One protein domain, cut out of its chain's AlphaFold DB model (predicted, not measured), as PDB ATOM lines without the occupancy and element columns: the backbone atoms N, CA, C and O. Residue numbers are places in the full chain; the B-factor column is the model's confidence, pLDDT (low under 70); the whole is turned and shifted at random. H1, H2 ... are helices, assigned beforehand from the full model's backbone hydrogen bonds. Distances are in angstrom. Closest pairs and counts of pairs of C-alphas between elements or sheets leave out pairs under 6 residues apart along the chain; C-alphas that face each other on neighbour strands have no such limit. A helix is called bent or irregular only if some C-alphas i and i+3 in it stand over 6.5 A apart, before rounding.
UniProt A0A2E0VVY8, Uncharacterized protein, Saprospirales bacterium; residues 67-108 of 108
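Overview. This is residues 67 to 108 of the 108 residues of an uncharacterized protein of Saprospirales bacterium (UniProt A0A2E0VVY8). A drawn-out chain with no core: H2 stands across one end with little H1 near its first half, and from H2's far end a strung-out link, residues 87 to 96, folds back and runs away to small H3 near the other end. The printed part has 42 residues, with helices H1, H2 and H3 in that order and no named strand, all helix by class. It is extended, with a radius of gyration of the C-alphas of 15.0 A, a rod spanning 46 by 22 by 9 A.

Along the chain. H1, residues 68 to 71, begins at C-alpha 68 (107.628, 71.635, 8.571) and is neither bent nor irregular, but only just: C-alphas 68 and 71 are 6.5 A apart. H2, residues 74 to 86, is 18.4 A long. H3, residues 97 to 103, is 9.8 A long and ends at C-alpha 103 (86.840, 54.877, 32.229).

Arrangement. H1 and H2 are close but not clearly touching; their closest C-alphas, of Thr 69 and Arg 77, are 6.4 A apart. H3 is apart from H1 and from H2. Residues 100 to 105, of which 100 to 103 belong to H3, stand free. In H2 and H3 every O i to N i+4 pair is within hydrogen-bond range; H1 is too short for such a pair, and its one O i to N i+3 pair is not within range.

Size, cuts and confidence. The C-alphas farthest apart, of Ser 67 and Asp 108, the chain's last residue, are 47.2 A apart. The printed part has no cut. The link H1 to H2 is tight and H2 to H3 short. Residues 67 to 68 and 107 to 108 have pLDDT under 70.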
ATOM      1  N   SER A  67     110.448  71.401   4.869       64.25
ATOM      2  CA  SER A  67     109.022  71.728   4.964       64.25
ATOM      3  C   SER A  67     108.480  71.191   6.292       64.25
ATOM      4  O   SER A  67     108.493  69.973   6.490       64.25
ATOM      5  N   PRO A  68     108.024  72.058   7.223       67.31
ATOM      6  CA  PRO A  68     107.628  71.635   8.571       67.31
ATOM      7  C   PRO A  68     106.579  70.518   8.556       67.31
ATOM      8  O   PRO A  68     106.437  69.757   9.506       67.31
ATOM      9  N   THR A  69     105.866  70.407   7.435       70.00
ATOM     10  CA  THR A  69     104.778  69.466   7.210       70.00
ATOM     11  C   THR A  69     105.201  68.042   6.860       70.00
ATOM     12  O   THR A  69     104.400  67.124   7.037       70.00
ATOM     13  N   ASP A  70     106.450  67.818   6.443       74.44
ATOM     14  CA  ASP A  70     106.916  66.499   5.996       74.44
ATOM     15  C   ASP A  70     107.166  65.524   7.152       74.44
ATOM     16  O   ASP A  70     107.160  64.309   6.944       74.44
ATOM     17  N   HIS A  71     107.293  66.032   8.381       78.88
ATOM     18  CA  HIS A  71     107.450  65.231   9.600       78.88
ATOM     19  C   HIS A  71     106.165  65.111  10.429       78.88
ATOM     20  O   HIS A  71     106.137  64.381  11.417       78.88
ATOM     21  N   PHE A  72     105.080  65.790  10.045       81.75
ATOM     22  CA  PHE A  72     103.833  65.721  10.803       81.75
ATOM     23  C   PHE A  72     103.153  64.357  10.660       81.75
ATOM     24  O   PHE A  72     103.183  63.739   9.591       81.75
ATOM     25  N   ALA A  73     102.503  63.903  11.733       83.19
ATOM     26  CA  ALA A  73     101.612  62.749  11.691       83.19
ATOM     27  C   ALA A  73     100.427  63.017  10.741       83.19
ATOM     28  O   ALA A  73     100.087  64.171  10.467       83.19
ATOM     29  N   PHE A  74      99.793  61.952  10.236       90.00
ATOM     30  CA  PHE A  74      98.725  62.036   9.229       90.00
ATOM     31  C   PHE A  74      97.643  63.073   9.575       90.00
ATOM     32  O   PHE A  74      97.354  63.951   8.761       90.00
ATOM     33  N   PHE A  75      97.101  63.015  10.796       89.94
ATOM     34  CA  PHE A  75      96.046  63.926  11.246       89.94
ATOM     35  C   PHE A  75      96.516  65.377  11.315       89.94
ATOM     36  O   PHE A  75      95.833  66.239  10.784       89.94
ATOM     37  N   CYS A  76      97.718  65.646  11.827       84.88
ATOM     38  CA  CYS A  76      98.254  67.007  11.890       84.88
ATOM     39  C   CYS A  76      98.408  67.644  10.498       84.88
ATOM     40  O   CYS A  76      98.156  68.833  10.326       84.88
ATOM     41  N   ARG A  77      98.776  66.864   9.467       90.44
ATOM     42  CA  ARG A  77      98.808  67.373   8.079       90.44
ATOM     43  C   ARG A  77      97.414  67.670   7.545       90.44
ATOM     44  O   ARG A  77      97.247  68.607   6.768       90.44
ATOM     45  N   LEU A  78      96.441  66.833   7.891       90.81
ATOM     46  CA  LEU A  78      95.059  67.000   7.463       90.81
ATOM     47  C   LEU A  78      94.424  68.227   8.127       90.81
ATOM     48  O   LEU A  78      93.813  69.025   7.425       90.81
ATOM     49  N   GLU A  79      94.632  68.404   9.432       89.38
ATOM     50  CA  GLU A  79      94.210  69.585  10.195       89.38
ATOM     51  C   GLU A  79      94.734  70.851   9.529       89.38
ATOM     52  O   GLU A  79      93.939  71.661   9.070       89.38
ATOM     53  N   LEU A  80      96.050  70.952   9.323       89.75
ATOM     54  CA  LEU A  80      96.679  72.097   8.654       89.75
ATOM     55  C   LEU A  80      96.077  72.407   7.277       89.75
ATOM     56  O   LEU A  80      95.877  73.572   6.939       89.75
ATOM     57  N   LYS A  81      95.777  71.385   6.467       90.75
ATOM     58  CA  LYS A  81      95.153  71.579   5.148       90.75
ATOM     59  C   LYS A  81      93.727  72.111   5.261       90.75
ATOM     60  O   LYS A  81      93.338  72.982   4.487       90.75
ATOM     61  N   ILE A  82      92.950  71.586   6.206       92.50
ATOM     62  CA  ILE A  82      91.576  72.030   6.445       92.50
ATOM     63  C   ILE A  82      91.583  73.455   7.000       92.50
ATOM     64  O   ILE A  82      90.821  74.288   6.519       92.50
ATOM     65  N   GLU A  83      92.474  73.769   7.937       92.12
ATOM     66  CA  GLU A  83      92.634  75.112   8.498       92.12
ATOM     67  C   GLU A  83      93.006  76.130   7.415       92.12
ATOM     68  O   GLU A  83      92.405  77.198   7.342       92.12
ATOM     69  N   GLN A  84      93.926  75.785   6.508       90.81
ATOM     70  CA  GLN A  84      94.288  76.646   5.375       90.81
ATOM     71  C   GLN A  84      93.123  76.870   4.403       90.81
ATOM     72  O   GLN A  84      92.973  77.969   3.872       90.81
ATOM     73  N   ALA A  85      92.294  75.849   4.172       93.12
ATOM     74  CA  ALA A  85      91.152  75.944   3.266       93.12
ATOM     75  C   ALA A  85      89.954  76.691   3.879       93.12
ATOM     76  O   ALA A  85      89.213  77.358   3.163       93.12
ATOM     77  N   THR A  86      89.751  76.571   5.193       91.50
ATOM     78  CA  THR A  86      88.530  77.035   5.876       91.50
ATOM     79  C   THR A  86      88.753  78.241   6.786       91.50
ATOM     80  O   THR A  86      87.782  78.855   7.220       91.50
ATOM     81  N   SER A  87      90.011  78.603   7.073       89.06
ATOM     82  CA  SER A  87      90.396  79.618   8.070       89.06
ATOM     83  C   SER A  87      89.775  79.393   9.456       89.06
ATOM     84  O   SER A  87      89.671  80.328  10.246       89.06
ATOM     85  N   PHE A  88      89.356  78.160   9.753       87.19
ATOM     86  CA  PHE A  88      88.758  77.750  11.018       87.19
ATOM     87  C   PHE A  88      89.691  76.751  11.712       87.19
ATOM     88  O   PHE A  88      90.141  75.823  11.040       87.19
ATOM     89  N   PRO A  89      89.994  76.910  13.016       84.06
ATOM     90  CA  PRO A  89      90.892  76.006  13.731       84.06
ATOM     91  C   PRO A  89      90.234  74.634  13.932       84.06
ATOM     92  O   PRO A  89      89.182  74.527  14.565       84.06
ATOM     93  N   VAL A  90      90.858  73.574  13.414       88.56
ATOM     94  CA  VAL A  90      90.314  72.206  13.434       88.56
ATOM     95  C   VAL A  90      91.276  71.281  14.163       88.56
ATOM     96  O   VAL A  90      92.447  71.188  13.820       88.56
ATOM     97  N   LYS A  91      90.759  70.547  15.153       88.38
ATOM     98  CA  LYS A  91      91.506  69.531  15.904       88.38
ATOM     99  C   LYS A  91      90.727  68.224  15.921       88.38
ATOM    100  O   LYS A  91      89.577  68.197  16.363       88.38
ATOM    101  N   PHE A  92      91.348  67.135  15.489       89.19
ATOM    102  CA  PHE A  92      90.778  65.800  15.589       89.19
ATOM    103  C   PHE A  92      90.989  65.255  16.998       89.19
ATOM    104  O   PHE A  92      92.111  65.066  17.466       89.19
ATOM    105  N   ARG A  93      89.888  64.948  17.684       81.31
ATOM    106  CA  ARG A  93      89.941  64.151  18.910       81.31
ATOM    107  C   ARG A  93      89.994  62.679  18.533       81.31
ATOM    108  O   ARG A  93      89.026  62.132  18.011       81.31
ATOM    109  N   LEU A  94      91.140  62.056  18.782       81.38
ATOM    110  CA  LEU A  94      91.338  60.628  18.574       81.38
ATOM    111  C   LEU A  94      90.987  59.893  19.867       81.38
ATOM    112  O   LEU A  94      91.629  60.096  20.894       81.38
ATOM    113  N   GLY A  95      89.951  59.062  19.817       82.94
ATOM    114  CA  GLY A  95      89.495  58.267  20.955       82.94
ATOM    115  C   GLY A  95      87.989  58.039  20.912       82.94
ATOM    116  O   GLY A  95      87.243  58.862  20.384       82.94
ATOM    117  N   ASN A  96      87.536  56.911  21.458       85.56
ATOM    118  CA  ASN A  96      86.108  56.676  21.632       85.56
ATOM    119  C   ASN A  96      85.639  57.416  22.894       85.56
ATOM    120  O   ASN A  96      86.085  57.099  23.996       85.56
ATOM    121  N   VAL A  97      84.737  58.383  22.718       85.00
ATOM    122  CA  VAL A  97      84.135  59.148  23.821       85.00
ATOM    123  C   VAL A  97      83.446  58.215  24.808       85.00
ATOM    124  O   VAL A  97      83.627  58.367  26.002       85.00
ATOM    125  N   GLU A  98      82.743  57.192  24.330       84.06
ATOM    126  CA  GLU A  98      82.052  56.232  25.191       84.06
ATOM    127  C   GLU A  98      83.026  55.374  26.010       84.06
ATOM    128  O   GLU A  98      82.764  55.057  27.168       84.06
ATOM    129  N   TYR A  99      84.177  55.030  25.424       86.81
ATOM    130  CA  TYR A  99      85.240  54.320  26.135       86.81
ATOM    131  C   TYR A  99      85.845  55.194  27.237       86.81
ATOM    132  O   TYR A  99      85.998  54.732  28.364       86.81
ATOM    133  N   VAL A 100      86.141  56.460  26.932       85.12
ATOM    134  CA  VAL A 100      86.656  57.424  27.915       85.12
ATOM    135  C   VAL A 100      85.614  57.706  28.998       85.12
ATOM    136  O   VAL A 100      85.952  57.654  30.170       85.12
ATOM    137  N   ASP A 101      84.347  57.900  28.634       87.00
ATOM    138  CA  ASP A 101      83.248  58.127  29.577       87.00
ATOM    139  C   ASP A 101      83.081  56.950  30.546       87.00
ATOM    140  O   ASP A 101      82.837  57.164  31.730       87.00
ATOM    141  N   ARG A 102      83.250  55.710  30.071       89.69
ATOM    142  CA  ARG A 102      83.237  54.521  30.933       89.69
ATOM    143  C   ARG A 102      84.433  54.495  31.885       89.69
ATOM    144  O   ARG A 102      84.266  54.193  33.060       89.69
ATOM    145  N   LEU A 103      85.634  54.811  31.393       87.25
ATOM    146  CA  LEU A 103      86.840  54.877  32.229       87.25
ATOM    147  C   LEU A 103      86.775  56.006  33.266       87.25
ATOM    148  O   LEU A 103      87.290  55.855  34.369       87.25
ATOM    149  N   GLU A 104      86.145  57.124  32.915       85.94
ATOM    150  CA  GLU A 104      85.930  58.274  33.794       85.94
ATOM    151  C   GLU A 104      84.707  58.101  34.717       85.94
ATOM    152  O   GLU A 104      84.449  58.980  35.536       85.94
ATOM    153  N   GLY A 105      83.954  56.995  34.609       88.62
ATOM    154  CA  GLY A 105      82.769  56.722  35.437       88.62
ATOM    155  C   GLY A 105      81.576  57.643  35.151       88.62
ATOM    156  O   GLY A 105      80.734  57.863  36.011       88.62
ATOM    157  N   LYS A 106      81.510  58.232  33.952       84.50
ATOM    158  CA  LYS A 106      80.417  59.121  33.511       84.50
ATOM    159  C   LYS A 106      79.190  58.362  33.009       84.50
ATOM    160  O   LYS A 106      78.124  58.954  32.843       84.50
ATOM    161  N   ARG A 107      79.360  57.077  32.705       68.38
ATOM    162  CA  ARG A 107      78.297  56.134  32.359       68.38
ATOM    163  C   ARG A 107      78.531  54.876  33.187       68.38
ATOM    164  O   ARG A 107      79.513  54.179  32.931       68.38
ATOM    165  N   ASP A 108      77.668  54.676  34.178       62.50
ATOM    166  CA  ASP A 108      77.597  53.465  35.003       62.50
ATOM    167  C   ASP A 108      77.056  52.272  34.198       62.50
ATOM    168  O   ASP A 108      76.127  52.482  33.377       62.50
TER     169      ASP A 108